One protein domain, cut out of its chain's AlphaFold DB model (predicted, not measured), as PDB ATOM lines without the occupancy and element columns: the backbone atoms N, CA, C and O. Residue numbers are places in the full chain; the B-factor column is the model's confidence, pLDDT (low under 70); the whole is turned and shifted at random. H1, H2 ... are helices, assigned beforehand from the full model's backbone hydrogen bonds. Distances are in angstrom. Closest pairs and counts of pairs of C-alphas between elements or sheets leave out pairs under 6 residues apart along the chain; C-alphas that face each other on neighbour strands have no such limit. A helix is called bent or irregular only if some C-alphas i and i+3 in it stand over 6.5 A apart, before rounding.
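What this domain is: This is residues 8 to 57 of the 57 residues of an uncharacterized protein of Pseudomonas moraviensis R28-S (UniProt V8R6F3). Going along the printed part from Lys 8, you find a stretched-out string of helices with no shared core: the two short helices H1 and H2 make a loose corner at one end, the single turn H3 lies about midway on an open strand of links, and the longest helix, H4, makes the other end. No helix touches another. The printed part has 50 residues, with four named helices in the order H1, H2, H3, H4 and no named strand; the class is all helix, and helices hold 30 of the 50 residues. The whole is extended, with a radius of gyration of the C-alphas of 15.6 A, and it spans 42 by 21 by 17 A, only just elongated.

How they stand to each other: Start with H1, residues 8 to 13, and go on over a tight link of 4 residues to H2, residues 18 to 25. These two are close but not clearly touching, with 2 pairs of C-alphas within 8 A; look at the closest C-alphas, those of Asn 11 and Val 21, 7.5 A apart. Their lines are about perpendicular, at 76 degrees, and their centres are 12.5 A apart. Next comes H3, residues 32 to 35, which is apart from H1 and from H2. Last comes H4, residues 44 to 55, which is apart from H1, H2 and H3. In the backbone, every O i to N i+4 pair inside H1, H2 and H4 is within hydrogen-bond range. H3 is too short for such a pair, but its one O i to N i+3 pair is within range.

Where its parts are: Find C-alpha 8 at (169.992, 154.016, 172.092); from there H1 runs to C-alpha 13, and H2 then runs from Pro 18 to Ala 25, 10.7 A from first to last C-alpha. H3 begins at C-alpha 32, at (174.545, 149.822, 193.716), and ends at Ile 35. Look for H4 from Lys 44 onward: it runs 16.7 A, from its first C-alpha to C-alpha 55 at (164.213, 143.959, 211.552). No helix is bent.

The domain as a whole: The two C-alphas farthest apart are those of Lys 8 and Glu 56, at 44.2 A. The printed part has no cut and ends at Lys 57, the chain's last residue. The links from H2 to H3, 6 residues, and from H3 to H4, 8 residues, are short. Residues 22 to 27, of which 22 to 25 belong to H2, stand free, and so do residues 52 to 57, of which 52 to 55 belong to H4. The mean pLDDT of the printed part is 87.7, and one printed residue, Lys 57, is under 70.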
ATOM      1  N   LYS A   8     171.208 153.228 171.931       76.94
ATOM      2  CA  LYS A   8     169.992 154.016 172.092       76.94
ATOM      3  C   LYS A   8     168.834 153.107 172.496       76.94
ATOM      4  O   LYS A   8     168.124 153.446 173.441       76.94
ATOM      5  N   ASP A   9     168.704 151.948 171.859       81.31
ATOM      6  CA  ASP A   9     167.715 150.945 172.244       81.31
ATOM      7  C   ASP A   9     167.945 150.458 173.683       81.31
ATOM      8  O   ASP A   9     166.994 150.291 174.443       81.31
ATOM      9  N   TYR A  10     169.206 150.266 174.085       79.56
ATOM     10  CA  TYR A  10     169.556 149.895 175.459       79.56
ATOM     11  C   TYR A  10     169.098 150.954 176.468       79.56
ATOM     12  O   TYR A  10     168.437 150.623 177.453       79.56
ATOM     13  N   ASN A  11     169.387 152.230 176.210       78.56
ATOM     14  CA  ASN A  11     168.990 153.322 177.099       78.56
ATOM     15  C   ASN A  11     167.461 153.456 177.202       78.56
ATOM     16  O   ASN A  11     166.936 153.647 178.300       78.56
ATOM     17  N   GLU A  12     166.748 153.300 176.081       80.75
ATOM     18  CA  GLU A  12     165.280 153.305 176.052       80.75
ATOM     19  C   GLU A  12     164.686 152.114 176.826       80.75
ATOM     20  O   GLU A  12     163.755 152.299 177.611       80.75
ATOM     21  N   LEU A  13     165.242 150.907 176.672       83.06
ATOM     22  CA  LEU A  13     164.782 149.701 177.377       83.06
ATOM     23  C   LEU A  13     165.016 149.762 178.886       83.06
ATOM     24  O   LEU A  13     164.192 149.273 179.658       83.06
ATOM     25  N   MET A  14     166.135 150.349 179.303       80.50
ATOM     26  CA  MET A  14     166.487 150.495 180.714       80.50
ATOM     27  C   MET A  14     165.753 151.667 181.386       80.50
ATOM     28  O   MET A  14     165.878 151.846 182.594       80.50
ATOM     29  N   GLY A  15     164.983 152.459 180.626       85.50
ATOM     30  CA  GLY A  15     164.266 153.626 181.142       85.50
ATOM     31  C   GLY A  15     165.194 154.740 181.631       85.50
ATOM     32  O   GLY A  15     164.783 155.555 182.455       85.50
ATOM     33  N   LEU A  16     166.439 154.764 181.149       84.69
ATOM     34  CA  LEU A  16     167.437 155.744 181.556       84.69
ATOM     35  C   LEU A  16     167.178 157.067 180.845       84.69
ATOM     36  O   LEU A  16     167.017 157.123 179.622       84.69
ATOM     37  N   SER A  17     167.175 158.159 181.603       87.69
ATOM     38  CA  SER A  17     167.187 159.481 180.993       87.69
ATOM     39  C   SER A  17     168.554 159.743 180.341       87.69
ATOM     40  O   SER A  17     169.567 159.178 180.762       87.69
ATOM     41  N   PRO A  18     168.645 160.659 179.359       85.81
ATOM     42  CA  PRO A  18     169.936 161.059 178.799       85.81
ATOM     43  C   PRO A  18     170.943 161.538 179.858       85.81
ATOM     44  O   PRO A  18     172.145 161.350 179.688       85.81
ATOM     45  N   GLN A  19     170.466 162.138 180.956       87.94
ATOM     46  CA  GLN A  19     171.332 162.579 182.047       87.94
ATOM     47  C   GLN A  19     171.890 161.400 182.847       87.94
ATOM     48  O   GLN A  19     173.047 161.462 183.248       87.94
ATOM     49  N   ASP A  20     171.117 160.328 183.032       87.75
ATOM     50  CA  ASP A  20     171.586 159.125 183.731       87.75
ATOM     51  C   ASP A  20     172.716 158.455 182.945       87.75
ATOM     52  O   ASP A  20     173.737 158.085 183.517       87.75
ATOM     53  N   VAL A  21     172.595 158.399 181.615       86.12
ATOM     54  CA  VAL A  21     173.654 157.886 180.729       86.12
ATOM     55  C   VAL A  21     174.937 158.712 180.865       86.12
ATOM     56  O   VAL A  21     176.029 158.153 180.986       86.12
ATOM     57  N   ILE A  22     174.817 160.045 180.887       89.38
ATOM     58  CA  ILE A  22     175.958 160.950 181.102       89.38
ATOM     59  C   ILE A  22     176.552 160.741 182.496       89.38
ATOM     60  O   ILE A  22     177.774 160.683 182.638       89.38
ATOM     61  N   ASP A  23     175.721 160.629 183.527       91.94
ATOM     62  CA  ASP A  23     176.181 160.471 184.902       91.94
ATOM     63  C   ASP A  23     176.893 159.120 185.103       91.94
ATOM     64  O   ASP A  23     177.927 159.090 185.771       91.94
ATOM     65  N   ILE A  24     176.433 158.037 184.466       87.06
ATOM     66  CA  ILE A  24     177.135 156.741 184.428       87.06
ATOM     67  C   ILE A  24     178.482 156.894 183.707       87.06
ATOM     68  O   ILE A  24     179.525 156.534 184.252       87.06
ATOM     69  N   ALA A  25     178.488 157.482 182.506       87.00
ATOM     70  CA  ALA A  25     179.700 157.628 181.694       87.00
ATOM     71  C   ALA A  25     180.760 158.541 182.338       87.00
ATOM     72  O   ALA A  25     181.959 158.347 182.141       87.00
ATOM     73  N   THR A  26     180.331 159.539 183.112       92.56
ATOM     74  CA  THR A  26     181.214 160.472 183.830       92.56
ATOM     75  C   THR A  26     181.590 159.990 185.233       92.56
ATOM     76  O   THR A  26     182.356 160.665 185.921       92.56
ATOM     77  N   GLY A  27     181.073 158.834 185.670       87.50
ATOM     78  CA  GLY A  27     181.302 158.282 187.010       87.50
ATOM     79  C   GLY A  27     180.615 159.062 188.137       87.50
ATOM     80  O   GLY A  27     180.956 158.890 189.308       87.50
ATOM     81  N   LYS A  28     179.665 159.939 187.798       92.94
ATOM     82  CA  LYS A  28     178.834 160.686 188.750       92.94
ATOM     83  C   LYS A  28     177.713 159.821 189.332       92.94
ATOM     84  O   LYS A  28     177.318 160.042 190.475       92.94
ATOM     85  N   MET A  29     177.243 158.830 188.578       89.56
ATOM     86  CA  MET A  29     176.373 157.759 189.055       89.56
ATOM     87  C   MET A  29     177.205 156.490 189.230       89.56
ATOM     88  O   MET A  29     177.894 156.064 188.305       89.56
ATOM     89  N   LYS A  30     177.149 155.909 190.428       87.56
ATOM     90  CA  LYS A  30     177.847 154.666 190.768       87.56
ATOM     91  C   LYS A  30     176.846 153.509 190.851       87.56
ATOM     92  O   LYS A  30     175.726 153.747 191.308       87.56
ATOM     93  N   PRO A  31     177.222 152.289 190.438       85.44
ATOM     94  CA  PRO A  31     176.377 151.109 190.598       85.44
ATOM     95  C   PRO A  31     176.073 150.819 192.071       85.44
ATOM     96  O   PRO A  31     176.878 151.136 192.952       85.44
ATOM     97  N   GLU A  32     174.934 150.186 192.347       86.00
ATOM     98  CA  GLU A  32     174.545 149.822 193.716       86.00
ATOM     99  C   GLU A  32     175.576 148.897 194.368       86.00
ATOM    100  O   GLU A  32     175.844 149.029 195.560       86.00
ATOM    101  N   GLU A  33     176.233 148.041 193.586       87.50
ATOM    102  CA  GLU A  33     177.286 147.143 194.052       87.50
ATOM    103  C   GLU A  33     178.502 147.884 194.620       87.50
ATOM    104  O   GLU A  33     179.228 147.342 195.453       87.50
ATOM    105  N   GLU A  34     178.735 149.120 194.175       89.06
ATOM    106  CA  GLU A  34     179.808 149.968 194.689       89.06
ATOM    107  C   GLU A  34     179.376 150.735 195.948       89.06
ATOM    108  O   GLU A  34     180.196 150.982 196.834       89.06
ATOM    109  N   ILE A  35     178.101 151.133 196.030       90.62
ATOM    110  CA  ILE A  35     177.591 152.004 197.101       90.62
ATOM    111  C   ILE A  35     177.108 151.194 198.312       90.62
ATOM    112  O   ILE A  35     177.344 151.607 199.447       90.62
ATOM    113  N   LEU A  36     176.424 150.072 198.079       90.75
ATOM    114  CA  LEU A  36     175.760 149.234 199.084       90.75
ATOM    115  C   LEU A  36     176.087 147.743 198.860       90.75
ATOM    116  O   LEU A  36     175.181 146.925 198.662       90.75
ATOM    117  N   PRO A  37     177.376 147.355 198.884       89.94
ATOM    118  CA  PRO A  37     177.789 145.975 198.635       89.94
ATOM    119  C   PRO A  37     177.178 144.975 199.628       89.94
ATOM    120  O   PRO A  37     177.018 143.802 199.304       89.94
ATOM    121  N   GLU A  38     176.814 145.414 200.833       87.31
ATOM    122  CA  GLU A  38     176.182 144.589 201.863       87.31
ATOM    123  C   GLU A  38     174.748 144.158 201.533       87.31
ATOM    124  O   GLU A  38     174.227 143.248 202.182       87.31
ATOM    125  N   LEU A  39     174.102 144.813 200.562       89.38
ATOM    126  CA  LEU A  39     172.759 144.454 200.108       89.38
ATOM    127  C   LEU A  39     172.771 143.357 199.039       89.38
ATOM    128  O   LEU A  39     171.725 142.771 198.752       89.38
ATOM    129  N   LEU A  40     173.938 143.053 198.469       90.25
ATOM    130  CA  LEU A  40     174.085 141.995 197.482       90.25
ATOM    131  C   LEU A  40     174.115 140.633 198.168       90.25
ATOM    132  O   LEU A  40     174.977 140.344 198.997       90.25
ATOM    133  N   VAL A  41     173.181 139.773 197.778       93.12
ATOM    134  CA  VAL A  41     173.013 138.431 198.336       93.12
ATOM    135  C   VAL A  41     173.014 137.401 197.215       93.12
ATOM    136  O   VAL A  41     172.373 137.584 196.181       93.12
ATOM    137  N   ASN A  42     173.739 136.304 197.419       92.81
ATOM    138  CA  ASN A  42     173.943 135.256 196.414       92.81
ATOM    139  C   ASN A  42     173.043 134.037 196.636       92.81
ATOM    140  O   ASN A  42     173.030 133.105 195.832       92.81
ATOM    141  N   SER A  43     172.300 134.017 197.741       95.31
ATOM    142  CA  SER A  43     171.401 132.929 198.099       95.31
ATOM    143  C   SER A  43     170.160 133.446 198.819       95.31
ATOM    144  O   SER A  43     170.120 134.555 199.358       95.31
ATOM    145  N   LYS A  44     169.122 132.609 198.840       95.62
ATOM    146  CA  LYS A  44     167.893 132.902 199.579       95.62
ATOM    147  C   LYS A  44     168.169 132.991 201.082       95.62
ATOM    148  O   LYS A  44     167.566 133.806 201.773       95.62
ATOM    149  N   GLU A  45     169.070 132.156 201.581       96.62
ATOM    150  CA  GLU A  45     169.486 132.105 202.978       96.62
ATOM    151  C   GLU A  45     170.192 133.406 203.391       96.62
ATOM    152  O   GLU A  45     169.867 133.965 204.438       96.62
ATOM    153  N   GLU A  46     171.078 133.939 202.542       94.81
ATOM    154  CA  GLU A  46     171.720 135.245 202.754       94.81
ATOM    155  C   GLU A  46     170.703 136.390 202.769       94.81
ATOM    156  O   GLU A  46     170.764 137.251 203.648       94.81
ATOM    157  N   ALA A  47     169.722 136.372 201.860       93.94
ATOM    158  CA  ALA A  47     168.647 137.362 201.836       93.94
ATOM    159  C   ALA A  47     167.826 137.361 203.138       93.94
ATOM    160  O   ALA A  47     167.518 138.419 203.688       93.94
ATOM    161  N   LEU A  48     167.483 136.176 203.654       95.38
ATOM    162  CA  LEU A  48     166.720 136.038 204.897       95.38
ATOM    163  C   LEU A  48     167.504 136.543 206.112       95.38
ATOM    164  O   LEU A  48     166.936 137.224 206.967       95.38
ATOM    165  N   GLU A  49     168.802 136.250 206.178       93.81
ATOM    166  CA  GLU A  49     169.667 136.753 207.246       93.81
ATOM    167  C   GLU A  49     169.833 138.278 207.172       93.81
ATOM    168  O   GLU A  49     169.769 138.953 208.201       93.81
ATOM    169  N   LEU A  50     169.981 138.843 205.970       93.44
ATOM    170  CA  LEU A  50     170.036 140.292 205.775       93.44
ATOM    171  C   LEU A  50     168.751 140.969 206.273       93.44
ATOM    172  O   LEU A  50     168.814 141.908 207.067       93.44
ATOM    173  N   LEU A  51     167.582 140.455 205.878       93.00
ATOM    174  CA  LEU A  51     166.282 140.965 206.327       93.00
ATOM    175  C   LEU A  51     166.118 140.879 207.849       93.00
ATOM    176  O   LEU A  51     165.597 141.808 208.468       93.00
ATOM    177  N   ARG A  52     166.595 139.793 208.469       94.06
ATOM    178  CA  ARG A  52     166.576 139.633 209.928       94.06
ATOM    179  C   ARG A  52     167.375 140.740 210.620       94.06
ATOM    180  O   ARG A  52     166.866 141.358 211.549       94.06
ATOM    181  N   ARG A  53     168.576 141.061 210.125       88.94
ATOM    182  CA  ARG A  53     169.422 142.143 210.672       88.94
ATOM    183  C   ARG A  53     168.772 143.525 210.587       88.94
ATOM    184  O   ARG A  53     169.014 144.352 211.461       88.94
ATOM    185  N   PHE A  54     167.972 143.784 209.552       87.12
ATOM    186  CA  PHE A  54     167.238 145.048 209.419       87.12
ATOM    187  C   PHE A  54     166.024 145.141 210.349       87.12
ATOM    188  O   PHE A  54     165.707 146.237 210.797       87.12
ATOM    189  N   ASN A  55     165.382 144.013 210.665       87.75
ATOM    190  CA  ASN A  55     164.213 143.959 211.552       87.75
ATOM    191  C   ASN A  55     164.556 143.890 213.051       87.75
ATOM    192  O   ASN A  55     163.675 144.098 213.878       87.75
ATOM    193  N   GLU A  56     165.800 143.568 213.415       78.69
ATOM    194  CA  GLU A  56     166.260 143.476 214.813       78.69
ATOM    195  C   GLU A  56     166.847 144.795 215.367       78.69
ATOM    196  O   GLU A  56     167.432 144.797 216.453       78.69
ATOM    197  N   LYS A  57     166.698 145.913 214.643       55.00
ATOM    198  CA  LYS A  57     167.035 147.271 215.107       55.00
ATOM    199  C   LYS A  57     165.813 148.000 215.651       55.00
ATOM    200  O   LYS A  57     166.004 148.761 216.625       55.00
TER     201      LYS A  57